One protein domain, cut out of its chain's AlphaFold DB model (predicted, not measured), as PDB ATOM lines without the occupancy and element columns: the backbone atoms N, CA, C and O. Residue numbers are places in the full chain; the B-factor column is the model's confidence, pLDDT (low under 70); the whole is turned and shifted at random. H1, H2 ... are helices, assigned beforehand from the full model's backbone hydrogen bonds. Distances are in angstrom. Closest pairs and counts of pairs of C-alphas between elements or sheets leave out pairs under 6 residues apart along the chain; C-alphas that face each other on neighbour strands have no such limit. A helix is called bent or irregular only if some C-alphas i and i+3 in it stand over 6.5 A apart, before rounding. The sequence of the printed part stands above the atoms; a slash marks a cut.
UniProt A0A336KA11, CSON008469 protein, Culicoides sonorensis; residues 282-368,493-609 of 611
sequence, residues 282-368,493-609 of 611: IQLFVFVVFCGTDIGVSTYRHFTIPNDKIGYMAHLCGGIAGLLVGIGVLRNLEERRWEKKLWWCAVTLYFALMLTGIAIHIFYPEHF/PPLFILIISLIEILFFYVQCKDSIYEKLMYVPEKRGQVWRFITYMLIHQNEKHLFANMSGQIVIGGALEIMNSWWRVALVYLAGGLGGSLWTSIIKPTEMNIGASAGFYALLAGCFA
ATOM      1  N   ILE A 282      -3.261 -43.761   4.792       40.69
ATOM      2  CA  ILE A 282      -3.408 -45.198   5.040       40.69
ATOM      3  C   ILE A 282      -2.444 -45.970   4.136       40.69
ATOM      4  O   ILE A 282      -1.907 -46.969   4.579       40.69
ATOM      5  N   GLN A 283      -2.144 -45.480   2.935       40.94
ATOM      6  CA  GLN A 283      -1.078 -45.938   2.055       40.94
ATOM      7  C   GLN A 283       0.238 -45.705   2.763       40.94
ATOM      8  O   GLN A 283       0.936 -46.682   2.891       40.94
ATOM      9  N   LEU A 284       0.537 -44.530   3.330       42.28
ATOM     10  CA  LEU A 284       1.732 -44.266   4.144       42.28
ATOM     11  C   LEU A 284       1.838 -45.211   5.349       42.28
ATOM     12  O   LEU A 284       2.908 -45.735   5.632       42.28
ATOM     13  N   PHE A 285       0.742 -45.487   6.049       46.19
ATOM     14  CA  PHE A 285       0.732 -46.413   7.179       46.19
ATOM     15  C   PHE A 285       0.912 -47.871   6.733       46.19
ATOM     16  O   PHE A 285       1.801 -48.559   7.227       46.19
ATOM     17  N   VAL A 286       0.126 -48.332   5.758       46.53
ATOM     18  CA  VAL A 286       0.258 -49.642   5.099       46.53
ATOM     19  C   VAL A 286       1.641 -49.778   4.482       46.53
ATOM     20  O   VAL A 286       2.196 -50.860   4.508       46.53
ATOM     21  N   PHE A 287       2.231 -48.690   4.005       48.38
ATOM     22  CA  PHE A 287       3.545 -48.586   3.398       48.38
ATOM     23  C   PHE A 287       4.662 -48.690   4.431       48.38
ATOM     24  O   PHE A 287       5.588 -49.467   4.243       48.38
ATOM     25  N   VAL A 288       4.575 -47.962   5.544       50.34
ATOM     26  CA  VAL A 288       5.516 -48.065   6.669       50.34
ATOM     27  C   VAL A 288       5.443 -49.462   7.270       50.34
ATOM     28  O   VAL A 288       6.472 -50.054   7.581       50.34
ATOM     29  N   VAL A 289       4.240 -50.029   7.371       53.56
ATOM     30  CA  VAL A 289       4.035 -51.415   7.794       53.56
ATOM     31  C   VAL A 289       4.569 -52.388   6.744       53.56
ATOM     32  O   VAL A 289       5.247 -53.333   7.121       53.56
ATOM     33  N   PHE A 290       4.343 -52.170   5.448       50.53
ATOM     34  CA  PHE A 290       4.797 -53.041   4.360       50.53
ATOM     35  C   PHE A 290       6.316 -53.011   4.216       50.53
ATOM     36  O   PHE A 290       6.932 -54.065   4.228       50.53
ATOM     37  N   CYS A 291       6.939 -51.834   4.183       50.12
ATOM     38  CA  CYS A 291       8.391 -51.667   4.148       50.12
ATOM     39  C   CYS A 291       9.045 -52.089   5.449       50.12
ATOM     40  O   CYS A 291      10.078 -52.742   5.422       50.12
ATOM     41  N   GLY A 292       8.443 -51.772   6.594       56.59
ATOM     42  CA  GLY A 292       8.904 -52.272   7.884       56.59
ATOM     43  C   GLY A 292       8.838 -53.797   7.952       56.59
ATOM     44  O   GLY A 292       9.769 -54.431   8.446       56.59
ATOM     45  N   THR A 293       7.785 -54.398   7.391       58.75
ATOM     46  CA  THR A 293       7.627 -55.854   7.298       58.75
ATOM     47  C   THR A 293       8.585 -56.451   6.275       58.75
ATOM     48  O   THR A 293       9.189 -57.466   6.579       58.75
ATOM     49  N   ASP A 294       8.800 -55.842   5.110       54.81
ATOM     50  CA  ASP A 294       9.722 -56.341   4.082       54.81
ATOM     51  C   ASP A 294      11.180 -56.221   4.537       54.81
ATOM     52  O   ASP A 294      11.929 -57.194   4.474       54.81
ATOM     53  N   ILE A 295      11.570 -55.083   5.121       58.34
ATOM     54  CA  ILE A 295      12.876 -54.904   5.768       58.34
ATOM     55  C   ILE A 295      13.011 -55.885   6.937       58.34
ATOM     56  O   ILE A 295      14.056 -56.520   7.078       58.34
ATOM     57  N   GLY A 296      11.970 -56.067   7.751       61.28
ATOM     58  CA  GLY A 296      11.955 -57.009   8.871       61.28
ATOM     59  C   GLY A 296      12.081 -58.470   8.432       61.28
ATOM     60  O   GLY A 296      12.872 -59.218   9.002       61.28
ATOM     61  N   VAL A 297      11.371 -58.871   7.377       57.88
ATOM     62  CA  VAL A 297      11.418 -60.208   6.772       57.88
ATOM     63  C   VAL A 297      12.751 -60.430   6.064       57.88
ATOM     64  O   VAL A 297      13.328 -61.501   6.216       57.88
ATOM     65  N   SER A 298      13.284 -59.440   5.345       54.53
ATOM     66  CA  SER A 298      14.611 -59.495   4.718       54.53
ATOM     67  C   SER A 298      15.715 -59.609   5.774       54.53
ATOM     68  O   SER A 298      16.597 -60.458   5.656       54.53
ATOM     69  N   THR A 299      15.599 -58.866   6.876       63.84
ATOM     70  CA  THR A 299      16.502 -58.971   8.032       63.84
ATOM     71  C   THR A 299      16.398 -60.352   8.685       63.84
ATOM     72  O   THR A 299      17.409 -61.007   8.922       63.84
ATOM     73  N   TYR A 300      15.185 -60.849   8.935       67.94
ATOM     74  CA  TYR A 300      14.961 -62.181   9.503       67.94
ATOM     75  C   TYR A 300      15.506 -63.293   8.598       67.94
ATOM     76  O   TYR A 300      16.174 -64.212   9.075       67.94
ATOM     77  N   ARG A 301      15.271 -63.202   7.285       57.91
ATOM     78  CA  ARG A 301      15.799 -64.142   6.290       57.91
ATOM     79  C   ARG A 301      17.317 -64.125   6.243       57.91
ATOM     80  O   ARG A 301      17.904 -65.197   6.221       57.91
ATOM     81  N   HIS A 302      17.950 -62.959   6.321       64.88
ATOM     82  CA  HIS A 302      19.407 -62.857   6.395       64.88
ATOM     83  C   HIS A 302      19.982 -63.637   7.591       64.88
ATOM     84  O   HIS A 302      21.010 -64.297   7.468       64.88
ATOM     85  N   PHE A 303      19.303 -63.611   8.743       68.50
ATOM     86  CA  PHE A 303      19.740 -64.349   9.933       68.50
ATOM     87  C   PHE A 303      19.352 -65.835   9.941       68.50
ATOM     88  O   PHE A 303      19.946 -66.603  10.695       68.50
ATOM     89  N   THR A 304      18.374 -66.256   9.134       64.94
ATOM     90  CA  THR A 304      17.844 -67.634   9.147       64.94
ATOM     91  C   THR A 304      18.205 -68.464   7.918       64.94
ATOM     92  O   THR A 304      18.233 -69.691   8.006       64.94
ATOM     93  N   ILE A 305      18.515 -67.828   6.786       60.91
ATOM     94  CA  ILE A 305      18.838 -68.469   5.510       60.91
ATOM     95  C   ILE A 305      20.306 -68.181   5.168       60.91
ATOM     96  O   ILE A 305      20.653 -67.053   4.807       60.91
ATOM     97  N   PRO A 306      21.189 -69.193   5.221       54.88
ATOM     98  CA  PRO A 306      22.562 -69.048   4.757       54.88
ATOM     99  C   PRO A 306      22.588 -68.694   3.261       54.88
ATOM    100  O   PRO A 306      21.962 -69.382   2.454       54.88
ATOM    101  N   ASN A 307      23.362 -67.671   2.886       61.31
ATOM    102  CA  ASN A 307      23.546 -67.182   1.508       61.31
ATOM    103  C   ASN A 307      22.365 -66.407   0.889       61.31
ATOM    104  O   ASN A 307      22.223 -66.409  -0.339       61.31
ATOM    105  N   ASP A 308      21.533 -65.729   1.687       64.38
ATOM    106  CA  ASP A 308      20.613 -64.729   1.129       64.38
ATOM    107  C   ASP A 308      21.412 -63.577   0.488       64.38
ATOM    108  O   ASP A 308      22.348 -63.056   1.092       64.38
ATOM    109  N   LYS A 309      21.081 -63.221  -0.759       65.44
ATOM    110  CA  LYS A 309      21.793 -62.198  -1.555       65.44
ATOM    111  C   LYS A 309      20.984 -60.902  -1.701       65.44
ATOM    112  O   LYS A 309      21.366 -60.010  -2.458       65.44
ATOM    113  N   ILE A 310      19.834 -60.826  -1.029       62.12
ATOM    114  CA  ILE A 310      18.960 -59.652  -1.003       62.12
ATOM    115  C   ILE A 310      19.381 -58.775   0.180       62.12
ATOM    116  O   ILE A 310      19.058 -59.073   1.329       62.12
ATOM    117  N   GLY A 311      20.120 -57.703  -0.107       61.91
ATOM    118  CA  GLY A 311      20.678 -56.824   0.918       61.91
ATOM    119  C   GLY A 311      19.657 -55.836   1.483       61.91
ATOM    120  O   GLY A 311      19.371 -54.809   0.866       61.91
ATOM    121  N   TYR A 312      19.176 -56.071   2.706       65.06
ATOM    122  CA  TYR A 312      18.309 -55.128   3.435       65.06
ATOM    123  C   TYR A 312      18.965 -53.747   3.639       65.06
ATOM    124  O   TYR A 312      18.290 -52.717   3.620       65.06
ATOM    125  N   MET A 313      20.297 -53.701   3.770       64.75
ATOM    126  CA  MET A 313      21.070 -52.452   3.821       64.75
ATOM    127  C   MET A 313      21.007 -51.670   2.507       64.75
ATOM    128  O   MET A 313      20.978 -50.438   2.533       64.75
ATOM    129  N   ALA A 314      20.919 -52.364   1.369       63.53
ATOM    130  CA  ALA A 314      20.795 -51.726   0.067       63.53
ATOM    131  C   ALA A 314      19.411 -51.085  -0.098       63.53
ATOM    132  O   ALA A 314      19.315 -50.006  -0.677       63.53
ATOM    133  N   HIS A 315      18.361 -51.698   0.461       64.38
ATOM    134  CA  HIS A 315      17.011 -51.127   0.485       64.38
ATOM    135  C   HIS A 315      16.978 -49.835   1.311       64.38
ATOM    136  O   HIS A 315      16.528 -48.800   0.828       64.38
ATOM    137  N   LEU A 316      17.530 -49.873   2.530       71.50
ATOM    138  CA  LEU A 316      17.560 -48.723   3.435       71.50
ATOM    139  C   LEU A 316      18.387 -47.560   2.871       71.50
ATOM    140  O   LEU A 316      17.910 -46.429   2.804       71.50
ATOM    141  N   CYS A 317      19.625 -47.831   2.446       72.00
ATOM    142  CA  CYS A 317      20.514 -46.793   1.924       72.00
ATOM    143  C   CYS A 317      20.031 -46.263   0.566       72.00
ATOM    144  O   CYS A 317      20.186 -45.074   0.289       72.00
ATOM    145  N   GLY A 318      19.402 -47.118  -0.250       63.81
ATOM    146  CA  GLY A 318      18.741 -46.715  -1.489       63.81
ATOM    147  C   GLY A 318      17.557 -45.784  -1.238       63.81
ATOM    148  O   GLY A 318      17.473 -44.738  -1.872       63.81
ATOM    149  N   GLY A 319      16.714 -46.084  -0.243       65.94
ATOM    150  CA  GLY A 319      15.628 -45.198   0.190       65.94
ATOM    151  C   GLY A 319      16.122 -43.829   0.672       65.94
ATOM    152  O   GLY A 319      15.604 -42.804   0.241       65.94
ATOM    153  N   ILE A 320      17.179 -43.783   1.494       72.50
ATOM    154  CA  ILE A 320      17.781 -42.515   1.953       72.50
ATOM    155  C   ILE A 320      18.318 -41.700   0.768       72.50
ATOM    156  O   ILE A 320      18.065 -40.500   0.678       72.50
ATOM    157  N   ALA A 321      19.041 -42.339  -0.156       67.25
ATOM    158  CA  ALA A 321      19.542 -41.678  -1.357       67.25
ATOM    159  C   ALA A 321      18.396 -41.154  -2.240       67.25
ATOM    160  O   ALA A 321      18.457 -40.018  -2.706       67.25
ATOM    161  N   GLY A 322      17.335 -41.946  -2.417       61.53
ATOM    162  CA  GLY A 322      16.146 -41.568  -3.176       61.53
ATOM    163  C   GLY A 322      15.382 -40.390  -2.587       61.53
ATOM    164  O   GLY A 322      15.004 -39.497  -3.335       61.53
ATOM    165  N   LEU A 323      15.237 -40.324  -1.260       71.44
ATOM    166  CA  LEU A 323      14.642 -39.176  -0.569       71.44
ATOM    167  C   LEU A 323      15.466 -37.900  -0.791       71.44
ATOM    168  O   LEU A 323      14.932 -36.880  -1.216       71.44
ATOM    169  N   LEU A 324      16.781 -37.959  -0.542       70.12
ATOM    170  CA  LEU A 324      17.666 -36.792  -0.660       70.12
ATOM    171  C   LEU A 324      17.717 -36.239  -2.088       70.12
ATOM    172  O   LEU A 324      17.743 -35.027  -2.286       70.12
ATOM    173  N   VAL A 325      17.735 -37.127  -3.081       66.19
ATOM    174  CA  VAL A 325      17.712 -36.754  -4.497       66.19
ATOM    175  C   VAL A 325      16.313 -36.304  -4.920       66.19
ATOM    176  O   VAL A 325      16.190 -35.321  -5.646       66.19
ATOM    177  N   GLY A 326      15.267 -36.973  -4.431       57.94
ATOM    178  CA  GLY A 326      13.864 -36.655  -4.691       57.94
ATOM    179  C   GLY A 326      13.513 -35.214  -4.333       57.94
ATOM    180  O   GLY A 326      12.936 -34.532  -5.175       57.94
ATOM    181  N   ILE A 327      13.983 -34.722  -3.176       73.19
ATOM    182  CA  ILE A 327      13.779 -33.335  -2.685       73.19
ATOM    183  C   ILE A 327      14.236 -32.292  -3.700       73.19
ATOM    184  O   ILE A 327      13.690 -31.193  -3.750       73.19
ATOM    185  N   GLY A 328      15.253 -32.614  -4.501       65.12
ATOM    186  CA  GLY A 328      15.772 -31.678  -5.486       65.12
ATOM    187  C   GLY A 328      15.435 -31.947  -6.931       65.12
ATOM    188  O   GLY A 328      15.629 -31.058  -7.763       65.12
ATOM    189  N   VAL A 329      14.968 -33.151  -7.236       66.94
ATOM    190  CA  VAL A 329      14.805 -33.617  -8.608       66.94
ATOM    191  C   VAL A 329      13.348 -33.800  -8.969       66.94
ATOM    192  O   VAL A 329      13.022 -33.555 -10.125       66.94
ATOM    193  N   LEU A 330      12.470 -34.182  -8.046       58.44
ATOM    194  CA  LEU A 330      11.041 -34.274  -8.325       58.44
ATOM    195  C   LEU A 330      10.396 -32.881  -8.261       58.44
ATOM    196  O   LEU A 330      10.960 -31.940  -7.704       58.44
ATOM    197  N   ARG A 331       9.266 -32.714  -8.946       47.69
ATOM    198  CA  ARG A 331       8.523 -31.456  -8.979       47.69
ATOM    199  C   ARG A 331       7.873 -31.254  -7.617       47.69
ATOM    200  O   ARG A 331       7.061 -32.071  -7.201       47.69
ATOM    201  N   ASN A 332       8.239 -30.158  -6.969       55.41
ATOM    202  CA  ASN A 332       7.552 -29.668  -5.790       55.41
ATOM    203  C   ASN A 332       6.429 -28.722  -6.243       55.41
ATOM    204  O   ASN A 332       6.674 -27.854  -7.083       55.41
ATOM    205  N   LEU A 333       5.210 -28.944  -5.752       42.16
ATOM    206  CA  LEU A 333       4.008 -28.221  -6.180       42.16
ATOM    207  C   LEU A 333       3.801 -26.901  -5.417       42.16
ATOM    208  O   LEU A 333       3.162 -26.004  -5.957       42.16
ATOM    209  N   GLU A 334       4.391 -26.749  -4.225       44.00
ATOM    210  CA  GLU A 334       4.433 -25.495  -3.458       44.00
ATOM    211  C   GLU A 334       5.889 -25.164  -3.107       44.00
ATOM    212  O   GLU A 334       6.487 -25.866  -2.303       44.00
ATOM    213  N   GLU A 335       6.489 -24.101  -3.659       54.28
ATOM    214  CA  GLU A 335       7.871 -23.729  -3.304       54.28
ATOM    215  C   GLU A 335       7.930 -22.754  -2.115       54.28
ATOM    216  O   GLU A 335       7.850 -21.527  -2.254       54.28
ATOM    217  N   ARG A 336       8.222 -23.256  -0.916       65.19
ATOM    218  CA  ARG A 336       8.448 -22.417   0.272       65.19
ATOM    219  C   ARG A 336       9.912 -21.993   0.387       65.19
ATOM    220  O   ARG A 336      10.861 -22.709   0.076       65.19
ATOM    221  N   ARG A 337      10.164 -20.801   0.941       70.12
ATOM    222  CA  ARG A 337      11.540 -20.260   1.085       70.12
ATOM    223  C   ARG A 337      12.480 -21.145   1.917       70.12
ATOM    224  O   ARG A 337      13.697 -21.075   1.739       70.12
ATOM    225  N   TRP A 338      11.943 -21.932   2.851       74.38
ATOM    226  CA  TRP A 338      12.728 -22.875   3.651       74.38
ATOM    227  C   TRP A 338      13.082 -24.144   2.863       74.38
ATOM    228  O   TRP A 338      14.150 -24.705   3.096       74.38
ATOM    229  N   GLU A 339      12.279 -24.529   1.871       70.25
ATOM    230  CA  GLU A 339      12.536 -25.688   1.012       70.25
ATOM    231  C   GLU A 339      13.726 -25.449   0.094       70.25
ATOM    232  O   GLU A 339      14.505 -26.360  -0.133       70.25
ATOM    233  N   LYS A 340      13.990 -24.205  -0.326       74.94
ATOM    234  CA  LYS A 340      15.243 -23.867  -1.034       74.94
ATOM    235  C   LYS A 340      16.479 -24.116  -0.173       74.94
ATOM    236  O   LYS A 340      17.522 -24.523  -0.682       74.94
ATOM    237  N   LYS A 341      16.383 -23.895   1.142       81.81
ATOM    238  CA  LYS A 341      17.462 -24.244   2.078       81.81
ATOM    239  C   LYS A 341      17.536 -25.754   2.271       81.81
ATOM    240  O   LYS A 341      18.635 -26.294   2.225       81.81
ATOM    241  N   LEU A 342      16.389 -26.425   2.426       79.75
ATOM    242  CA  LEU A 342      16.310 -27.883   2.518       79.75
ATOM    243  C   LEU A 342      16.909 -28.556   1.275       79.75
ATOM    244  O   LEU A 342      17.675 -29.497   1.420       79.75
ATOM    245  N   TRP A 343      16.647 -28.022   0.084       80.69
ATOM    246  CA  TRP A 343      17.202 -28.452  -1.195       80.69
ATOM    247  C   TRP A 343      18.729 -28.406  -1.187       80.69
ATOM    248  O   TRP A 343      19.384 -29.424  -1.402       80.69
ATOM    249  N   TRP A 344      19.317 -27.252  -0.847       82.81
ATOM    250  CA  TRP A 344      20.773 -27.119  -0.741       82.81
ATOM    251  C   TRP A 344      21.357 -28.026   0.347       82.81
ATOM    252  O   TRP A 344      22.427 -28.604   0.142       82.81
ATOM    253  N   CYS A 345      20.665 -28.194   1.476       86.69
ATOM    254  CA  CYS A 345      21.053 -29.138   2.520       86.69
ATOM    255  C   CYS A 345      21.029 -30.588   2.013       86.69
ATOM    256  O   CYS A 345      22.003 -31.305   2.227       86.69
ATOM    257  N   ALA A 346      19.973 -31.006   1.312       75.94
ATOM    258  CA  ALA A 346      19.798 -32.356   0.781       75.94
ATOM    259  C   ALA A 346      20.837 -32.679  -0.300       75.94
ATOM    260  O   ALA A 346      21.494 -33.716  -0.226       75.94
ATOM    261  N   VAL A 347      21.071 -31.753  -1.237       80.69
ATOM    262  CA  VAL A 347      22.106 -31.874  -2.275       80.69
ATOM    263  C   VAL A 347      23.498 -31.967  -1.646       80.69
ATOM    264  O   VAL A 347      24.267 -32.872  -1.974       80.69
ATOM    265  N   THR A 348      23.822 -31.072  -0.706       87.94
ATOM    266  CA  THR A 348      25.127 -31.075  -0.021       87.94
ATOM    267  C   THR A 348      25.335 -32.369   0.758       87.94
ATOM    268  O   THR A 348      26.404 -32.973   0.672       87.94
ATOM    269  N   LEU A 349      24.312 -32.825   1.483       85.12
ATOM    270  CA  LEU A 349      24.355 -34.062   2.252       85.12
ATOM    271  C   LEU A 349      24.518 -35.284   1.343       85.12
ATOM    272  O   LEU A 349      25.368 -36.126   1.620       85.12
ATOM    273  N   TYR A 350      23.773 -35.364   0.237       84.88
ATOM    274  CA  TYR A 350      23.905 -36.447  -0.736       84.88
ATOM    275  C   TYR A 350      25.332 -36.528  -1.290       84.88
ATOM    276  O   TYR A 350      25.974 -37.574  -1.187       84.88
ATOM    277  N   PHE A 351      25.882 -35.421  -1.805       87.69
ATOM    278  CA  PHE A 351      27.250 -35.416  -2.332       87.69
ATOM    279  C   PHE A 351      28.294 -35.705  -1.250       87.69
ATOM    280  O   PHE A 351      29.236 -36.450  -1.516       87.69
ATOM    281  N   ALA A 352      28.125 -35.190  -0.029       87.12
ATOM    282  CA  ALA A 352      29.016 -35.498   1.087       87.12
ATOM    283  C   ALA A 352      29.016 -36.998   1.421       87.12
ATOM    284  O   ALA A 352      30.087 -37.588   1.579       87.12
ATOM    285  N   LEU A 353      27.843 -37.637   1.469       79.62
ATOM    286  CA  LEU A 353      27.711 -39.075   1.714       79.62
ATOM    287  C   LEU A 353      28.343 -39.900   0.584       79.62
ATOM    288  O   LEU A 353      29.100 -40.830   0.862       79.62
ATOM    289  N   MET A 354      28.101 -39.538  -0.678       85.00
ATOM    290  CA  MET A 354      28.675 -40.244  -1.829       85.00
ATOM    291  C   MET A 354      30.200 -40.098  -1.895       85.00
ATOM    292  O   MET A 354      30.904 -41.092  -2.063       85.00
ATOM    293  N   LEU A 355      30.728 -38.883  -1.705       85.81
ATOM    294  CA  LEU A 355      32.171 -38.628  -1.680       85.81
ATOM    295  C   LEU A 355      32.851 -39.340  -0.512       85.81
ATOM    296  O   LEU A 355      33.924 -39.905  -0.696       85.81
ATOM    297  N   THR A 356      32.216 -39.365   0.662       81.94
ATOM    298  CA  THR A 356      32.725 -40.108   1.823       81.94
ATOM    299  C   THR A 356      32.769 -41.602   1.529       81.94
ATOM    300  O   THR A 356      33.796 -42.237   1.759       81.94
ATOM    301  N   GLY A 357      31.702 -42.163   0.954       70.12
ATOM    302  CA  GLY A 357      31.673 -43.571   0.567       70.12
ATOM    303  C   GLY A 357      32.778 -43.921  -0.434       70.12
ATOM    304  O   GLY A 357      33.524 -44.878  -0.229       70.12
ATOM    305  N   ILE A 358      32.952 -43.102  -1.475       77.62
ATOM    306  CA  ILE A 358      34.025 -43.261  -2.470       77.62
ATOM    307  C   ILE A 358      35.410 -43.134  -1.817       77.62
ATOM    308  O   ILE A 358      36.296 -43.947  -2.083       77.62
ATOM    309  N   ALA A 359      35.603 -42.155  -0.933       78.69
ATOM    310  CA  ALA A 359      36.860 -41.952  -0.220       78.69
ATOM    311  C   ALA A 359      37.213 -43.155   0.666       78.69
ATOM    312  O   ALA A 359      38.369 -43.569   0.684       78.69
ATOM    313  N   ILE A 360      36.238 -43.772   1.345       71.94
ATOM    314  CA  ILE A 360      36.471 -44.990   2.136       71.94
ATOM    315  C   ILE A 360      36.963 -46.135   1.237       71.94
ATOM    316  O   ILE A 360      37.928 -46.811   1.589       71.94
ATOM    317  N   HIS A 361      36.379 -46.307   0.046       74.25
ATOM    318  CA  HIS A 361      36.832 -47.309  -0.932       74.25
ATOM    319  C   HIS A 361      38.258 -47.075  -1.443       74.25
ATOM    320  O   HIS A 361      38.987 -48.041  -1.667       74.25
ATOM    321  N   ILE A 362      38.660 -45.813  -1.628       76.12
ATOM    322  CA  ILE A 362      39.988 -45.449  -2.147       76.12
ATOM    323  C   ILE A 362      41.055 -45.513  -1.048       76.12
ATOM    324  O   ILE A 362      42.126 -46.079  -1.261       76.12
ATOM    325  N   PHE A 363      40.780 -44.921   0.116       82.00
ATOM    326  CA  PHE A 363      41.785 -44.665   1.150       82.00
ATOM    327  C   PHE A 363      41.817 -45.716   2.266       82.00
ATOM    328  O   PHE A 363      42.830 -45.817   2.952       82.00
ATOM    329  N   TYR A 364      40.764 -46.526   2.430       79.69
ATOM    330  CA  TYR A 364      40.688 -47.569   3.463       79.69
ATOM    331  C   TYR A 364      40.394 -48.964   2.876       79.69
ATOM    332  O   TYR A 364      39.452 -49.635   3.304       79.69
ATOM    333  N   PRO A 365      41.204 -49.462   1.918       72.81
ATOM    334  CA  PRO A 365      40.964 -50.757   1.278       72.81
ATOM    335  C   PRO A 365      41.040 -51.945   2.254       72.81
ATOM    336  O   PRO A 365      40.456 -52.995   1.978       72.81
ATOM    337  N   GLU A 366      41.729 -51.783   3.390       73.00
ATOM    338  CA  GLU A 366      41.869 -52.803   4.437       73.00
ATOM    339  C   GLU A 366      40.546 -53.144   5.134       73.00
ATOM    340  O   GLU A 366      40.345 -54.288   5.542       73.00
ATOM    341  N   HIS A 367      39.612 -52.189   5.204       72.56
ATOM    342  CA  HIS A 367      38.268 -52.389   5.767       72.56
ATOM    343  C   HIS A 367      37.486 -53.499   5.048       72.56
ATOM    344  O   HIS A 367      36.652 -54.178   5.641       72.56
ATOM    345  N   PHE A 368      37.794 -53.713   3.768       69.62
ATOM    346  CA  PHE A 368      37.104 -54.654   2.889       69.62
ATOM    347  C   PHE A 368      37.840 -55.993   2.731       69.62
ATOM    348  O   PHE A 368      37.545 -56.758   1.810       69.62
ATOM    349  N   PRO A 493       4.702 -39.903 -20.774       54.53
ATOM    350  CA  PRO A 493       4.545 -41.355 -20.809       54.53
ATOM    351  C   PRO A 493       5.644 -42.027 -19.957       54.53
ATOM    352  O   PRO A 493       6.791 -41.577 -20.040       54.53
ATOM    353  N   PRO A 494       5.340 -43.097 -19.189       70.19
ATOM    354  CA  PRO A 494       6.280 -43.740 -18.265       70.19
ATOM    355  C   PRO A 494       7.293 -44.649 -18.990       70.19
ATOM    356  O   PRO A 494       7.371 -45.858 -18.767       70.19
ATOM    357  N   LEU A 495       8.022 -44.089 -19.954       78.81
ATOM    358  CA  LEU A 495       8.924 -44.823 -20.834       78.81
ATOM    359  C   LEU A 495      10.120 -45.410 -20.085       78.81
ATOM    360  O   LEU A 495      10.492 -46.543 -20.370       78.81
ATOM    361  N   PHE A 496      10.726 -44.685 -19.146       87.38
ATOM    362  CA  PHE A 496      11.891 -45.164 -18.405       87.38
ATOM    363  C   PHE A 496      11.546 -46.398 -17.567       87.38
ATOM    364  O   PHE A 496      12.219 -47.419 -17.709       87.38
ATOM    365  N   ILE A 497      10.478 -46.344 -16.768       85.69
ATOM    366  CA  ILE A 497      10.060 -47.455 -15.901       85.69
ATOM    367  C   ILE A 497       9.648 -48.683 -16.713       85.69
ATOM    368  O   ILE A 497       9.998 -49.811 -16.359       85.69
ATOM    369  N   LEU A 498       8.967 -48.492 -17.843       80.75
ATOM    370  CA  LEU A 498       8.614 -49.600 -18.731       80.75
ATOM    371  C   LEU A 498       9.846 -50.204 -19.420       80.75
ATOM    372  O   LEU A 498       9.955 -51.427 -19.521       80.75
ATOM    373  N   ILE A 499      10.793 -49.372 -19.865       87.31
ATOM    374  CA  ILE A 499      12.034 -49.831 -20.504       87.31
ATOM    375  C   ILE A 499      12.909 -50.589 -19.501       87.31
ATOM    376  O   ILE A 499      13.384 -51.674 -19.832       87.31
ATOM    377  N   ILE A 500      13.115 -50.068 -18.288       91.62
ATOM    378  CA  ILE A 500      13.969 -50.725 -17.288       91.62
ATOM    379  C   ILE A 500      13.354 -52.043 -16.803       91.62
ATOM    380  O   ILE A 500      14.060 -53.048 -16.745       91.62
ATOM    381  N   SER A 501      12.030 -52.091 -16.613       89.69
ATOM    382  CA  SER A 501      11.313 -53.328 -16.272       89.69
ATOM    383  C   SER A 501      11.446 -54.380 -17.380       89.69
ATOM    384  O   SER A 501      11.707 -55.552 -17.109       89.69
ATOM    385  N   LEU A 502      11.331 -53.979 -18.653       87.56
ATOM    386  CA  LEU A 502      11.530 -54.886 -19.789       87.56
ATOM    387  C   LEU A 502      12.971 -55.412 -19.849       87.56
ATOM    388  O   LEU A 502      13.183 -56.591 -20.135       87.56
ATOM    389  N   ILE A 503      13.953 -54.552 -19.575       90.69
ATOM    390  CA  ILE A 503      15.367 -54.928 -19.510       90.69
ATOM    391  C   ILE A 503      15.591 -55.953 -18.390       90.69
ATOM    392  O   ILE A 503      16.225 -56.974 -18.634       90.69
ATOM    393  N   GLU A 504      15.051 -55.737 -17.194       91.81
ATOM    394  CA  GLU A 504      15.176 -56.652 -16.050       91.81
ATOM    395  C   GLU A 504      14.532 -58.014 -16.307       91.81
ATOM    396  O   GLU A 504      15.129 -59.049 -16.011       91.81
ATOM    397  N   ILE A 505      13.348 -58.028 -16.926       88.88
ATOM    398  CA  ILE A 505      12.683 -59.260 -17.367       88.88
ATOM    399  C   ILE A 505      13.555 -59.981 -18.401       88.88
ATOM    400  O   ILE A 505      13.805 -61.181 -18.275       88.88
ATOM    401  N   LEU A 506      14.069 -59.260 -19.404       88.12
ATOM    402  CA  LEU A 506      14.959 -59.827 -20.415       88.12
ATOM    403  C   LEU A 506      16.214 -60.426 -19.769       88.12
ATOM    404  O   LEU A 506      16.574 -61.559 -20.081       88.12
ATOM    405  N   PHE A 507      16.861 -59.705 -18.854       87.12
ATOM    406  CA  PHE A 507      18.039 -60.194 -18.142       87.12
ATOM    407  C   PHE A 507      17.718 -61.401 -17.267       87.12
ATOM    408  O   PHE A 507      18.507 -62.341 -17.269       87.12
ATOM    409  N   PHE A 508      16.561 -61.439 -16.606       86.75
ATOM    410  CA  PHE A 508      16.129 -62.599 -15.832       86.75
ATOM    411  C   PHE A 508      15.964 -63.858 -16.695       86.75
ATOM    412  O   PHE A 508      16.356 -64.941 -16.273       86.75
ATOM    413  N   TYR A 509      15.461 -63.739 -17.926       80.56
ATOM    414  CA  TYR A 509      15.365 -64.885 -18.844       80.56
ATOM    415  C   TYR A 509      16.696 -65.224 -19.529       80.56
ATOM    416  O   TYR A 509      16.997 -66.392 -19.787       80.56
ATOM    417  N   VAL A 510      17.529 -64.221 -19.806       77.31
ATOM    418  CA  VAL A 510      18.855 -64.395 -20.417       77.31
ATOM    419  C   VAL A 510      19.892 -64.917 -19.405       77.31
ATOM    420  O   VAL A 510      20.896 -65.509 -19.814       77.31
ATOM    421  N   GLN A 511      19.657 -64.783 -18.091       65.56
ATOM    422  CA  GLN A 511      20.584 -65.222 -17.037       65.56
ATOM    423  C   GLN A 511      20.811 -66.742 -16.981       65.56
ATOM    424  O   GLN A 511      21.769 -67.168 -16.344       65.56
ATOM    425  N   CYS A 512      20.032 -67.550 -17.716       54.69
ATOM    426  CA  CYS A 512      20.203 -69.006 -17.873       54.69
ATOM    427  C   CYS A 512      21.555 -69.454 -18.476       54.69
ATOM    428  O   CYS A 512      21.753 -70.641 -18.721       54.69
ATOM    429  N   LYS A 513      22.486 -68.530 -18.755       56.66
ATOM    430  CA  LYS A 513      23.840 -68.822 -19.255       56.66
ATOM    431  C   LYS A 513      24.962 -68.642 -18.218       56.66
ATOM    432  O   LYS A 513      26.114 -68.632 -18.648       56.66
ATOM    433  N   ASP A 514      24.653 -68.463 -16.923       63.56
ATOM    434  CA  ASP A 514      25.534 -68.270 -15.735       63.56
ATOM    435  C   ASP A 514      26.555 -67.107 -15.808       63.56
ATOM    436  O   ASP A 514      26.698 -66.305 -14.885       63.56
ATOM    437  N   SER A 515      27.211 -66.919 -16.952       72.81
ATOM    438  CA  SER A 515      28.227 -65.904 -17.221       72.81
ATOM    439  C   SER A 515      27.718 -64.467 -17.103       72.81
ATOM    440  O   SER A 515      28.479 -63.585 -16.718       72.81
ATOM    441  N   ILE A 516      26.457 -64.197 -17.452       76.31
ATOM    442  CA  ILE A 516      25.887 -62.839 -17.393       76.31
ATOM    443  C   ILE A 516      25.544 -62.471 -15.947       76.31
ATOM    444  O   ILE A 516      25.873 -61.373 -15.501       76.31
ATOM    445  N   TYR A 517      24.981 -63.418 -15.199       80.69
ATOM    446  CA  TYR A 517      24.631 -63.250 -13.792       80.69
ATOM    447  C   TYR A 517      25.861 -62.869 -12.951       80.69
ATOM    448  O   TYR A 517      25.877 -61.833 -12.284       80.69
ATOM    449  N   GLU A 518      26.961 -63.614 -13.094       82.94
ATOM    450  CA  GLU A 518      28.224 -63.308 -12.412       82.94
ATOM    451  C   GLU A 518      28.910 -62.024 -12.894       82.94
ATOM    452  O   GLU A 518      29.776 -61.488 -12.196       82.94
ATOM    453  N   LYS A 519      28.603 -61.529 -14.098       86.88
ATOM    454  CA  LYS A 519      29.196 -60.294 -14.642       86.88
ATOM    455  C   LYS A 519      28.501 -59.036 -14.137       86.88
ATOM    456  O   LYS A 519      29.180 -58.021 -13.982       86.88
ATOM    457  N   LEU A 520      27.198 -59.114 -13.877       89.50
ATOM    458  CA  LEU A 520      26.374 -57.963 -13.509       89.50
ATOM    459  C   LEU A 520      26.154 -57.830 -12.002       89.50
ATOM    460  O   LEU A 520      26.034 -56.702 -11.531       89.50
ATOM    461  N   MET A 521      26.154 -58.938 -11.252       88.94
ATOM    462  CA  MET A 521      25.947 -58.908  -9.800       88.94
ATOM    463  C   MET A 521      27.026 -58.113  -9.063       88.94
ATOM    464  O   MET A 521      28.192 -58.081  -9.477       88.94
ATOM    465  N   TYR A 522      26.663 -57.525  -7.928       88.81
ATOM    466  CA  TYR A 522      27.653 -56.930  -7.045       88.81
ATOM    467  C   TYR A 522      28.407 -58.036  -6.303       88.81
ATOM    468  O   TYR A 522      27.809 -58.842  -5.589       88.81
ATOM    469  N   VAL A 523      29.726 -58.073  -6.498       88.00
ATOM    470  CA  VAL A 523      30.643 -59.029  -5.866       88.00
ATOM    471  C   VAL A 523      31.713 -58.223  -5.129       88.00
ATOM    472  O   VAL A 523      32.469 -57.515  -5.808       88.00
ATOM    473  N   PRO A 524      31.805 -58.306  -3.791       83.44
ATOM    474  CA  PRO A 524      32.756 -57.512  -3.009       83.44
ATOM    475  C   PRO A 524      34.218 -57.674  -3.442       83.44
ATOM    476  O   PRO A 524      34.987 -56.708  -3.477       83.44
ATOM    477  N   GLU A 525      34.597 -58.880  -3.860       83.12
ATOM    478  CA  GLU A 525      35.940 -59.212  -4.344       83.12
ATOM    479  C   GLU A 525      36.255 -58.551  -5.695       83.12
ATOM    480  O   GLU A 525      37.419 -58.363  -6.041       83.12
ATOM    481  N   LYS A 526      35.227 -58.163  -6.463       86.12
ATOM    482  CA  LYS A 526      35.351 -57.520  -7.781       86.12
ATOM    483  C   LYS A 526      34.985 -56.032  -7.739       86.12
ATOM    484  O   LYS A 526      34.651 -55.470  -8.777       86.12
ATOM    485  N   ARG A 527      35.088 -55.368  -6.581       80.62
ATOM    486  CA  ARG A 527      34.736 -53.942  -6.388       80.62
ATOM    487  C   ARG A 527      35.431 -52.948  -7.332       80.62
ATOM    488  O   ARG A 527      34.877 -51.894  -7.605       80.62
ATOM    489  N   GLY A 528      36.597 -53.290  -7.890       82.81
ATOM    490  CA  GLY A 528      37.250 -52.479  -8.932       82.81
ATOM    491  C   GLY A 528      36.464 -52.404 -10.252       82.81
ATOM    492  O   GLY A 528      36.716 -51.539 -11.086       82.81
ATOM    493  N   GLN A 529      35.486 -53.291 -10.451       90.94
ATOM    494  CA  GLN A 529      34.569 -53.286 -11.586       90.94
ATOM    495  C   GLN A 529      33.393 -52.348 -11.292       90.94
ATOM    496  O   GLN A 529      32.301 -52.791 -10.944       90.94
ATOM    497  N   VAL A 530      33.632 -51.039 -11.416       89.25
ATOM    498  CA  VAL A 530      32.720 -49.966 -10.966       89.25
ATOM    499  C   VAL A 530      31.290 -50.062 -11.510       89.25
ATOM    500  O   VAL A 530      30.350 -49.664 -10.829       89.25
ATOM    501  N   TRP A 531      31.085 -50.652 -12.690       91.19
ATOM    502  CA  TRP A 531      29.746 -50.858 -13.256       91.19
ATOM    503  C   TRP A 531      28.857 -51.750 -12.376       91.19
ATOM    504  O   TRP A 531      27.640 -51.573 -12.365       91.19
ATOM    505  N   ARG A 532      29.448 -52.651 -11.576       91.19
ATOM    506  CA  ARG A 532      28.727 -53.568 -10.677       91.19
ATOM    507  C   ARG A 532      27.936 -52.867  -9.581       91.19
ATOM    508  O   ARG A 532      27.018 -53.471  -9.039       91.19
ATOM    509  N   PHE A 533      28.258 -51.611  -9.272       89.19
ATOM    510  CA  PHE A 533      27.494 -50.802  -8.320       89.19
ATOM    511  C   PHE A 533      26.129 -50.356  -8.869       89.19
ATOM    512  O   PHE A 533      25.302 -49.877  -8.105       89.19
ATOM    513  N   ILE A 534      25.863 -50.536 -10.167       91.12
ATOM    514  CA  ILE A 534      24.564 -50.229 -10.786       91.12
ATOM    515  C   ILE A 534      23.999 -51.451 -11.515       91.12
ATOM    516  O   ILE A 534      22.816 -51.751 -11.395       91.12
ATOM    517  N   THR A 535      24.826 -52.223 -12.228       92.69
ATOM    518  CA  THR A 535      24.337 -53.348 -13.046       92.69
ATOM    519  C   THR A 535      23.684 -54.468 -12.243       92.69
ATOM    520  O   THR A 535      22.941 -55.262 -12.816       92.69
ATOM    521  N   TYR A 536      23.929 -54.535 -10.931       91.38
ATOM    522  CA  TYR A 536      23.307 -55.525 -10.053       91.38
ATOM    523  C   TYR A 536      21.778 -55.386  -9.985       91.38
ATOM    524  O   TYR A 536      21.098 -56.365  -9.684       91.38
ATOM    525  N   MET A 537      21.250 -54.198 -10.300       92.69
ATOM    526  CA  MET A 537      19.814 -53.914 -10.345       92.69
ATOM    527  C   MET A 537      19.099 -54.688 -11.459       92.69
ATOM    528  O   MET A 537      17.929 -55.020 -11.325       92.69
ATOM    529  N   LEU A 538      19.821 -55.043 -12.528       92.12
ATOM    530  CA  LEU A 538      19.248 -55.656 -13.729       92.12
ATOM    531  C   LEU A 538      18.940 -57.154 -13.579       92.12
ATOM    532  O   LEU A 538      18.360 -57.755 -14.478       92.12
ATOM    533  N   ILE A 539      19.368 -57.786 -12.484       90.06
ATOM    534  CA  ILE A 539      19.298 -59.241 -12.287       90.06
ATOM    535  C   ILE A 539      18.615 -59.583 -10.962       90.06
ATOM    536  O   ILE A 539      18.748 -58.854  -9.984       90.06
ATOM    537  N   HIS A 540      17.915 -60.715 -10.906       88.19
ATOM    538  CA  HIS A 540      17.107 -61.103  -9.745       88.19
ATOM    539  C   HIS A 540      17.333 -62.569  -9.367       88.19
ATOM    540  O   HIS A 540      17.556 -63.420 -10.227       88.19
ATOM    541  N   GLN A 541      17.283 -62.876  -8.065       78.69
ATOM    542  CA  GLN A 541      17.618 -64.215  -7.558       78.69
ATOM    543  C   GLN A 541      16.570 -65.270  -7.899       78.69
ATOM    544  O   GLN A 541      16.897 -66.432  -8.120       78.69
ATOM    545  N   ASN A 542      15.300 -64.882  -7.838       80.31
ATOM    546  CA  ASN A 542      14.166 -65.766  -8.029       80.31
ATOM    547  C   ASN A 542      12.967 -64.971  -8.544       80.31
ATOM    548  O   ASN A 542      12.931 -63.742  -8.480       80.31
ATOM    549  N   GLU A 543      11.975 -65.698  -9.036       76.25
ATOM    550  CA  GLU A 543      10.792 -65.114  -9.661       76.25
ATOM    551  C   GLU A 543       9.948 -64.291  -8.693       76.25
ATOM    552  O   GLU A 543       9.427 -63.256  -9.080       76.25
ATOM    553  N   LYS A 544       9.859 -64.699  -7.418       71.69
ATOM    554  CA  LYS A 544       9.129 -63.935  -6.394       71.69
ATOM    555  C   LYS A 544       9.779 -62.572  -6.148       71.69
ATOM    556  O   LYS A 544       9.080 -61.577  -6.004       71.69
ATOM    557  N   HIS A 545      11.112 -62.530  -6.122       73.94
ATOM    558  CA  HIS A 545      11.897 -61.308  -5.965       73.94
ATOM    559  C   HIS A 545      11.788 -60.416  -7.201       73.94
ATOM    560  O   HIS A 545      11.565 -59.222  -7.045       73.94
ATOM    561  N   LEU A 546      11.860 -60.977  -8.413       81.06
ATOM    562  CA  LEU A 546      11.601 -60.225  -9.644       81.06
ATOM    563  C   LEU A 546      10.173 -59.661  -9.657       81.06
ATOM    564  O   LEU A 546      10.001 -58.464  -9.847       81.06
ATOM    565  N   PHE A 547       9.159 -60.491  -9.403       75.12
ATOM    566  CA  PHE A 547       7.749 -60.099  -9.428       75.12
ATOM    567  C   PHE A 547       7.454 -58.950  -8.462       75.12
ATOM    568  O   PHE A 547       6.835 -57.973  -8.867       75.12
ATOM    569  N   ALA A 548       7.946 -59.033  -7.221       66.06
ATOM    570  CA  ALA A 548       7.771 -57.977  -6.226       66.06
ATOM    571  C   ALA A 548       8.445 -56.653  -6.638       66.06
ATOM    572  O   ALA A 548       7.878 -55.584  -6.427       66.06
ATOM    573  N   ASN A 549       9.631 -56.714  -7.254       77.19
ATOM    574  CA  ASN A 549      10.301 -55.518  -7.770       77.19
ATOM    575  C   ASN A 549       9.570 -54.926  -8.977       77.19
ATOM    576  O   ASN A 549       9.398 -53.713  -9.036       77.19
ATOM    577  N   MET A 550       9.106 -55.768  -9.907       78.44
ATOM    578  CA  MET A 550       8.372 -55.317 -11.091       78.44
ATOM    579  C   MET A 550       7.046 -54.663 -10.709       78.44
ATOM    580  O   MET A 550       6.752 -53.572 -11.185       78.44
ATOM    581  N   SER A 551       6.248 -55.299  -9.847       61.81
ATOM    582  CA  SER A 551       4.952 -54.750  -9.440       61.81
ATOM    583  C   SER A 551       5.123 -53.436  -8.680       61.81
ATOM    584  O   SER A 551       4.485 -52.445  -9.026       61.81
ATOM    585  N   GLY A 552       6.049 -53.388  -7.718       61.25
ATOM    586  CA  GLY A 552       6.344 -52.180  -6.953       61.25
ATOM    587  C   GLY A 552       6.844 -51.026  -7.825       61.25
ATOM    588  O   GLY A 552       6.330 -49.912  -7.722       61.25
ATOM    589  N   GLN A 553       7.815 -51.273  -8.710       76.62
ATOM    590  CA  GLN A 553       8.386 -50.212  -9.544       76.62
ATOM    591  C   GLN A 553       7.431 -49.719 -10.634       76.62
ATOM    592  O   GLN A 553       7.448 -48.533 -10.942       76.62
ATOM    593  N   ILE A 554       6.593 -50.588 -11.211       70.50
ATOM    594  CA  ILE A 554       5.634 -50.182 -12.248       70.50
ATOM    595  C   ILE A 554       4.518 -49.334 -11.628       70.50
ATOM    596  O   ILE A 554       4.173 -48.301 -12.196       70.50
ATOM    597  N   VAL A 555       4.010 -49.720 -10.450       58.84
ATOM    598  CA  VAL A 555       2.961 -48.971  -9.736       58.84
ATOM    599  C   VAL A 555       3.480 -47.609  -9.273       58.84
ATOM    600  O   VAL A 555       2.899 -46.580  -9.608       58.84
ATOM    601  N   ILE A 556       4.595 -47.581  -8.540       63.38
ATOM    602  CA  ILE A 556       5.100 -46.346  -7.918       63.38
ATOM    603  C   ILE A 556       5.917 -45.514  -8.909       63.38
ATOM    604  O   ILE A 556       5.704 -44.312  -9.053       63.38
ATOM    605  N   GLY A 557       6.838 -46.145  -9.634       60.81
ATOM    606  CA  GLY A 557       7.672 -45.463 -10.617       60.81
ATOM    607  C   GLY A 557       6.879 -44.956 -11.815       60.81
ATOM    608  O   GLY A 557       7.140 -43.848 -12.276       60.81
ATOM    609  N   GLY A 558       5.904 -45.726 -12.306       62.25
ATOM    610  CA  GLY A 558       5.059 -45.306 -13.423       62.25
ATOM    611  C   GLY A 558       4.251 -44.053 -13.089       62.25
ATOM    612  O   GLY A 558       4.256 -43.100 -13.868       62.25
ATOM    613  N   ALA A 559       3.632 -44.018 -11.904       54.81
ATOM    614  CA  ALA A 559       2.916 -42.844 -11.405       54.81
ATOM    615  C   ALA A 559       3.842 -41.625 -11.264       54.81
ATOM    616  O   ALA A 559       3.542 -40.549 -11.784       54.81
ATOM    617  N   LEU A 560       5.020 -41.805 -10.653       59.34
ATOM    618  CA  LEU A 560       6.007 -40.734 -10.522       59.34
ATOM    619  C   LEU A 560       6.475 -40.199 -11.876       59.34
ATOM    620  O   LEU A 560       6.653 -38.992 -12.021       59.34
ATOM    621  N   GLU A 561       6.682 -41.067 -12.864       70.06
ATOM    622  CA  GLU A 561       7.200 -40.680 -14.175       70.06
ATOM    623  C   GLU A 561       6.191 -39.855 -14.966       70.06
ATOM    624  O   GLU A 561       6.560 -38.872 -15.615       70.06
ATOM    625  N   ILE A 562       4.914 -40.205 -14.824       56.22
ATOM    626  CA  ILE A 562       3.789 -39.462 -15.385       56.22
ATOM    627  C   ILE A 562       3.755 -38.028 -14.853       56.22
ATOM    628  O   ILE A 562       3.552 -37.096 -15.635       56.22
ATOM    629  N   MET A 563       4.031 -37.847 -13.562       51.41
ATOM    630  CA  MET A 563       3.999 -36.551 -12.877       51.41
ATOM    631  C   MET A 563       5.292 -35.734 -13.063       51.41
ATOM    632  O   MET A 563       5.257 -34.503 -13.142       51.41
ATOM    633  N   ASN A 564       6.443 -36.409 -13.167       57.97
ATOM    634  CA  ASN A 564       7.770 -35.802 -13.032       57.97
ATOM    635  C   ASN A 564       8.691 -35.979 -14.249       57.97
ATOM    636  O   ASN A 564       9.839 -35.579 -14.188       57.97
ATOM    637  N   SER A 565       8.251 -36.532 -15.376       64.62
ATOM    638  CA  SER A 565       9.131 -36.883 -16.509       64.62
ATOM    639  C   SER A 565      10.098 -38.045 -16.252       64.62
ATOM    640  O   SER A 565      10.677 -38.215 -15.178       64.62
ATOM    641  N   TRP A 566      10.387 -38.764 -17.336       76.94
ATOM    642  CA  TRP A 566      11.296 -39.912 -17.384       76.94
ATOM    643  C   TRP A 566      12.679 -39.663 -16.778       76.94
ATOM    644  O   TRP A 566      13.181 -40.496 -16.031       76.94
ATOM    645  N   TRP A 567      13.302 -38.515 -17.052       81.75
ATOM    646  CA  TRP A 567      14.683 -38.276 -16.628       81.75
ATOM    647  C   TRP A 567      14.802 -37.971 -15.128       81.75
ATOM    648  O   TRP A 567      15.808 -38.337 -14.523       81.75
ATOM    649  N   ARG A 568      13.785 -37.341 -14.513       80.44
ATOM    650  CA  ARG A 568      13.763 -37.051 -13.068       80.44
ATOM    651  C   ARG A 568      13.624 -38.352 -12.280       80.44
ATOM    652  O   ARG A 568      14.402 -38.609 -11.365       80.44
ATOM    653  N   VAL A 569      12.707 -39.215 -12.715       79.88
ATOM    654  CA  VAL A 569      12.500 -40.553 -12.142       79.88
ATOM    655  C   VAL A 569      13.716 -41.452 -12.350       79.88
ATOM    656  O   VAL A 569      14.161 -42.099 -11.403       79.88
ATOM    657  N   ALA A 570      14.324 -41.432 -13.540       86.62
ATOM    658  CA  ALA A 570      15.555 -42.172 -13.810       86.62
ATOM    659  C   ALA A 570      16.701 -41.764 -12.878       86.62
ATOM    660  O   ALA A 570      17.445 -42.618 -12.395       86.62
ATOM    661  N   LEU A 571      16.833 -40.467 -12.596       87.31
ATOM    662  CA  LEU A 571      17.875 -39.947 -11.721       87.31
ATOM    663  C   LEU A 571      17.671 -40.417 -10.270       87.31
ATOM    664  O   LEU A 571      18.622 -40.925  -9.677       87.31
ATOM    665  N   VAL A 572      16.449 -40.342  -9.729       84.75
ATOM    666  CA  VAL A 572      16.123 -40.855  -8.380       84.75
ATOM    667  C   VAL A 572      16.385 -42.362  -8.281       84.75
ATOM    668  O   VAL A 572      17.066 -42.815  -7.360       84.75
ATOM    669  N   TYR A 573      15.913 -43.136  -9.259       91.00
ATOM    670  CA  TYR A 573      16.063 -44.592  -9.292       91.00
ATOM    671  C   TYR A 573      17.536 -45.035  -9.349       91.00
ATOM    672  O   TYR A 573      17.973 -45.876  -8.558       91.00
ATOM    673  N   LEU A 574      18.333 -44.447 -10.252       92.88
ATOM    674  CA  LEU A 574      19.748 -44.800 -10.430       92.88
ATOM    675  C   LEU A 574      20.623 -44.310  -9.270       92.88
ATOM    676  O   LEU A 574      21.542 -45.022  -8.859       92.88
ATOM    677  N   ALA A 575      20.339 -43.127  -8.716       86.12
ATOM    678  CA  ALA A 575      21.025 -42.623  -7.527       86.12
ATOM    679  C   ALA A 575      20.754 -43.510  -6.304       86.12
ATOM    680  O   ALA A 575      21.676 -43.826  -5.553       86.12
ATOM    681  N   GLY A 576      19.511 -43.973  -6.155       84.94
ATOM    682  CA  GLY A 576      19.103 -44.965  -5.167       84.94
ATOM    683  C   GLY A 576      19.887 -46.268  -5.253       84.94
ATOM    684  O   GLY A 576      20.471 -46.719  -4.270       84.94
ATOM    685  N   GLY A 577      19.958 -46.855  -6.448       84.69
ATOM    686  CA  GLY A 577      20.730 -48.074  -6.691       84.69
ATOM    687  C   GLY A 577      22.223 -47.924  -6.398       84.69
ATOM    688  O   GLY A 577      22.821 -48.756  -5.712       84.69
ATOM    689  N   LEU A 578      22.827 -46.828  -6.864       89.12
ATOM    690  CA  LEU A 578      24.236 -46.533  -6.615       89.12
ATOM    691  C   LEU A 578      24.517 -46.309  -5.119       89.12
ATOM    692  O   LEU A 578      25.480 -46.858  -4.587       89.12
ATOM    693  N   GLY A 579      23.679 -45.527  -4.432       80.12
ATOM    694  CA  GLY A 579      23.797 -45.279  -2.994       80.12
ATOM    695  C   GLY A 579      23.600 -46.552  -2.168       80.12
ATOM    696  O   GLY A 579      24.372 -46.815  -1.244       80.12
ATOM    697  N   GLY A 580      22.625 -47.381  -2.549       80.94
ATOM    698  CA  GLY A 580      22.334 -48.672  -1.931       80.94
ATOM    699  C   GLY A 580      23.528 -49.623  -1.961       80.94
ATOM    700  O   GLY A 580      23.944 -50.128  -0.914       80.94
ATOM    701  N   SER A 581      24.124 -49.846  -3.133       83.44
ATOM    702  CA  SER A 581      25.281 -50.740  -3.271       83.44
ATOM    703  C   SER A 581      26.560 -50.163  -2.656       83.44
ATOM    704  O   SER A 581      27.308 -50.900  -2.004       83.44
ATOM    705  N   LEU A 582      26.794 -48.852  -2.792       83.62
ATOM    706  CA  LEU A 582      27.967 -48.180  -2.233       83.62
ATOM    707  C   LEU A 582      27.990 -48.282  -0.706       83.62
ATOM    708  O   LEU A 582      28.983 -48.741  -0.143       83.62
ATOM    709  N   TRP A 583      26.901 -47.933  -0.025       80.19
ATOM    710  CA  TRP A 583      26.858 -47.982   1.438       80.19
ATOM    711  C   TRP A 583      26.787 -49.403   1.988       80.19
ATOM    712  O   TRP A 583      27.462 -49.699   2.976       80.19
ATOM    713  N   THR A 584      26.079 -50.315   1.317       78.62
ATOM    714  CA  THR A 584      26.074 -51.734   1.712       78.62
ATOM    715  C   THR A 584      27.478 -52.314   1.685       78.62
ATOM    716  O   THR A 584      27.872 -52.986   2.628       78.62
ATOM    717  N   SER A 585      28.283 -51.987   0.672       79.31
ATOM    718  CA  SER A 585      29.661 -52.475   0.605       79.31
ATOM    719  C   SER A 585      30.557 -51.984   1.746       79.31
ATOM    720  O   SER A 585      31.525 -52.653   2.088       79.31
ATOM    721  N   ILE A 586      30.244 -50.838   2.355       77.06
ATOM    722  CA  ILE A 586      30.991 -50.289   3.494       77.06
ATOM    723  C   ILE A 586      30.497 -50.911   4.800       77.06
ATOM    724  O   ILE A 586      31.298 -51.334   5.629       77.06
ATOM    725  N   ILE A 587      29.180 -50.990   4.995       76.56
ATOM    726  CA  ILE A 587      28.572 -51.498   6.235       76.56
ATOM    727  C   ILE A 587      28.714 -53.029   6.328       76.56
ATOM    728  O   ILE A 587      28.909 -53.583   7.412       76.56
ATOM    729  N   LYS A 588      28.632 -53.714   5.185       73.88
ATOM    730  CA  LYS A 588      28.681 -55.172   5.026       73.88
ATOM    731  C   LYS A 588      29.640 -55.547   3.885       73.88
ATOM    732  O   LYS A 588      29.213 -55.932   2.799       73.88
ATOM    733  N   PRO A 589      30.960 -55.492   4.132       75.25
ATOM    734  CA  PRO A 589      31.982 -55.639   3.091       75.25
ATOM    735  C   PRO A 589      32.085 -57.030   2.458       75.25
ATOM    736  O   PRO A 589      32.843 -57.203   1.513       75.25
ATOM    737  N   THR A 590      31.345 -58.022   2.953       77.12
ATOM    738  CA  THR A 590      31.317 -59.390   2.414       77.12
ATOM    739  C   THR A 590      29.988 -59.741   1.742       77.12
ATOM    740  O   THR A 590      29.797 -60.880   1.326       77.12
ATOM    741  N   GLU A 591      29.038 -58.807   1.676       75.94
ATOM    742  CA  GLU A 591      27.685 -59.071   1.185       75.94
ATOM    743  C   GLU A 591      27.584 -58.861  -0.332       75.94
ATOM    744  O   GLU A 591      28.006 -57.841  -0.879       75.94
ATOM    745  N   MET A 592      27.033 -59.857  -1.026       82.81
ATOM    746  CA  MET A 592      26.697 -59.754  -2.446       82.81
ATOM    747  C   MET A 592      25.332 -59.086  -2.597       82.81
ATOM    748  O   MET A 592      24.427 -59.401  -1.832       82.81
ATOM    749  N   ASN A 593      25.159 -58.251  -3.625       80.81
ATOM    750  CA  ASN A 593      23.879 -57.596  -3.909       80.81
ATOM    751  C   ASN A 593      23.381 -57.928  -5.314       80.81
ATOM    752  O   ASN A 593      24.156 -57.938  -6.276       80.81
ATOM    753  N   ILE A 594      22.072 -58.151  -5.415       86.12
ATOM    754  CA  ILE A 594      21.306 -58.334  -6.653       86.12
ATOM    755  C   ILE A 594      19.896 -57.756  -6.476       86.12
ATOM    756  O   ILE A 594      19.352 -57.773  -5.372       86.12
ATOM    757  N   GLY A 595      19.299 -57.292  -7.568       86.12
ATOM    758  CA  GLY A 595      17.914 -56.835  -7.626       86.12
ATOM    759  C   GLY A 595      17.750 -55.319  -7.612       86.12
ATOM    760  O   GLY A 595      18.533 -54.577  -7.015       86.12
ATOM    761  N   ALA A 596      16.677 -54.877  -8.262       86.56
ATOM    762  CA  ALA A 596      16.295 -53.478  -8.447       86.56
ATOM    763  C   ALA A 596      15.797 -52.779  -7.170       86.56
ATOM    764  O   ALA A 596      15.525 -51.579  -7.173       86.56
ATOM    765  N   SER A 597      15.691 -53.510  -6.059       83.25
ATOM    766  CA  SER A 597      14.969 -53.083  -4.861       83.25
ATOM    767  C   SER A 597      15.475 -51.764  -4.287       83.25
ATOM    768  O   SER A 597      14.669 -50.925  -3.912       83.25
ATOM    769  N   ALA A 598      16.784 -51.507  -4.298       80.44
ATOM    770  CA  ALA A 598      17.323 -50.215  -3.866       80.44
ATOM    771  C   ALA A 598      16.790 -49.026  -4.693       80.44
ATOM    772  O   ALA A 598      16.532 -47.966  -4.131       80.44
ATOM    773  N   GLY A 599      16.588 -49.206  -6.003       78.44
ATOM    774  CA  GLY A 599      15.977 -48.208  -6.885       78.44
ATOM    775  C   GLY A 599      14.471 -48.074  -6.661       78.44
ATOM    776  O   GLY A 599      13.959 -46.961  -6.606       78.44
ATOM    777  N   PHE A 600      13.768 -49.187  -6.438       81.31
ATOM    778  CA  PHE A 600      12.357 -49.177  -6.035       81.31
ATOM    779  C   PHE A 600      12.140 -48.393  -4.728       81.31
ATOM    780  O   PHE A 600      11.351 -47.451  -4.698       81.31
ATOM    781  N   TYR A 601      12.893 -48.722  -3.676       75.69
ATOM    782  CA  TYR A 601      12.848 -48.026  -2.388       75.69
ATOM    783  C   TYR A 601      13.240 -46.549  -2.507       75.69
ATOM    784  O   TYR A 601      12.724 -45.719  -1.765       75.69
ATOM    785  N   ALA A 602      14.111 -46.207  -3.457       75.69
ATOM    786  CA  ALA A 602      14.481 -44.827  -3.734       75.69
ATOM    787  C   ALA A 602      13.348 -44.016  -4.370       75.69
ATOM    788  O   ALA A 602      13.096 -42.896  -3.936       75.69
ATOM    789  N   LEU A 603      12.648 -44.572  -5.363       70.62
ATOM    790  CA  LEU A 603      11.474 -43.934  -5.973       70.62
ATOM    791  C   LEU A 603      10.389 -43.674  -4.935       70.62
ATOM    792  O   LEU A 603       9.858 -42.580  -4.809       70.62
ATOM    793  N   LEU A 604      10.134 -44.700  -4.149       65.00
ATOM    794  CA  LEU A 604       9.145 -44.735  -3.099       65.00
ATOM    795  C   LEU A 604       9.432 -43.749  -1.960       65.00
ATOM    796  O   LEU A 604       8.526 -43.065  -1.499       65.00
ATOM    797  N   ALA A 605      10.694 -43.620  -1.549       62.16
ATOM    798  CA  ALA A 605      11.110 -42.570  -0.627       62.16
ATOM    799  C   ALA A 605      11.062 -41.175  -1.280       62.16
ATOM    800  O   ALA A 605      10.766 -40.192  -0.609       62.16
ATOM    801  N   GLY A 606      11.313 -41.096  -2.589       59.72
ATOM    802  CA  GLY A 606      11.190 -39.878  -3.385       59.72
ATOM    803  C   GLY A 606       9.765 -39.318  -3.436       59.72
ATOM    804  O   GLY A 606       9.623 -38.104  -3.466       59.72
ATOM    805  N   CYS A 607       8.715 -40.145  -3.359       58.62
ATOM    806  CA  CYS A 607       7.325 -39.663  -3.279       58.62
ATOM    807  C   CYS A 607       7.091 -38.683  -2.114       58.62
ATOM    808  O   CYS A 607       6.335 -37.732  -2.255       58.62
ATOM    809  N   PHE A 608       7.775 -38.868  -0.979       58.34
ATOM    810  CA  PHE A 608       7.660 -37.967   0.182       58.34
ATOM    811  C   PHE A 608       8.376 -36.635   0.003       58.34
ATOM    812  O   PHE A 608       8.350 -35.794   0.890       58.34
ATOM    813  N   ALA A 609       9.096 -36.478  -1.099       55.81
ATOM    814  CA  ALA A 609       9.783 -35.249  -1.417       55.81
ATOM    815  C   ALA A 609       8.933 -34.291  -2.266       55.81
ATOM    816  O   ALA A 609       9.368 -33.170  -2.516       55.81
TER     817      ALA A 609
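This is residues 282 to 368 and 493 to 609 of the 611 residues of the protein "CSON008469 protein" of Culicoides sonorensis (UniProt A0A336KA11). Three helices, H2, H9 and H10, pack closely on one another as the core, with long H3 crossing one side of H2 and H9, and the pair H5 and H8, running opposite ways, on the side away from H3. H1 is set off from the core and meets it only where its residues 295 to 299 touch H2; short H7 packs on H9 and H5, with H6 on H7, and the tiny H4 follows H3 at its far end. The printed part has 204 residues with ten named helices, H1 to H10 in order along the chain, and no named strand; the class is all helix, with mostly crossed packing. The whole is compact, with a radius of gyration of the C-alphas of 16.6 A, and spans 50 by 38 by 29 A.

H1, residues 282 to 304, and H2, residues 312 to 329, form a helical hairpin; they touch closest at the C-alphas of Ser 298 and Tyr 312, 5.9 A apart, at a shallow tilt of 34 degrees, only just short of steep. H2 and H3, residues 337 to 363, form another helical hairpin, at a steep tilt of 42 degrees; residues 321 to 328 of H2 touch residues 342 to 350 of H3, the closest C-alphas being those of Leu 324 and Ala 346, 5.1 A apart. H4, residues 365 to 368, and H3 meet only through their link. H5, residues 495 to 513, and H6, residues 515 to 520, are close but not clearly touching, with the C-alphas of Gln 511 and Tyr 517 closest at 5.5 A. H7, residues 532 to 538, touches H6, where the C-alphas of Leu 520 and Thr 535 are closest at 5.1 A, and is about perpendicular to H5, which it touches, at 87 degrees, with Glu 504 and Leu 538 closest by C-alphas at 4.8 A. H8, residues 543 to 564, touches H5 at a shallow tilt of 19 degrees, opposite ways, with the C-alphas of Ile 497 and Gly 558 closest at 6.0 A. H9, residues 566 to 587, is the hub and touches six helices. It forms a bundle, three helices that touch one another, with H2 and H3; its closest C-alphas to H2 are those of Gly 580 and Ala 314, 4.0 A apart. H10, residues 597 to 609, touches H2 at a steep tilt of 38 degrees, the same way, with the C-alphas of Gly 322 and Ala 602 closest at 3.7 A. Every O i to N i+4 pair is within hydrogen-bond range in H1, H6 and H9. The counts are 13 of 14 in H2, 22 of 23 in H3, 13 of 15 in H5, 17 of 18 in H8, 7 of 9 in H10 and 0 of 3 in H7, where 2 of 4 O i to N i+3 pairs are within range; H4 is too short for an O i to N i+4 pair.

H1 begins with C-alpha 282 at (-3.408, -45.198, 5.040) and is 31.2 A long. H2 measures 24.9 A, H3 38.9 A, H5 28.3 A, H8 29.7 A, H9 31.5 A and H10 18.9 A. H8 has a kink of 27 degrees near residue 556. H5 and H7 are irregular, but only just: C-alphas 510 and 513 are 6.8 A apart, and C-alphas 533 and 536 are 6.55 A apart. H10 ends with C-alpha 609 at (9.783, -35.249, -1.417).

The two C-alphas farthest apart, those of Arg 337 and Lys 513, are 54.1 A apart. Residues 369 to 492 are not printed, and C-alphas 368 and 493 are 42.4 A apart across the cut. Of the links printed whole, H6 to H7 is long, with 11 residues. Residues 333 to 338 stand free. The mean pLDDT of the printed part is 73.2, and 74 residues are under 70, among them residues 282 to 315 and 604 to 609.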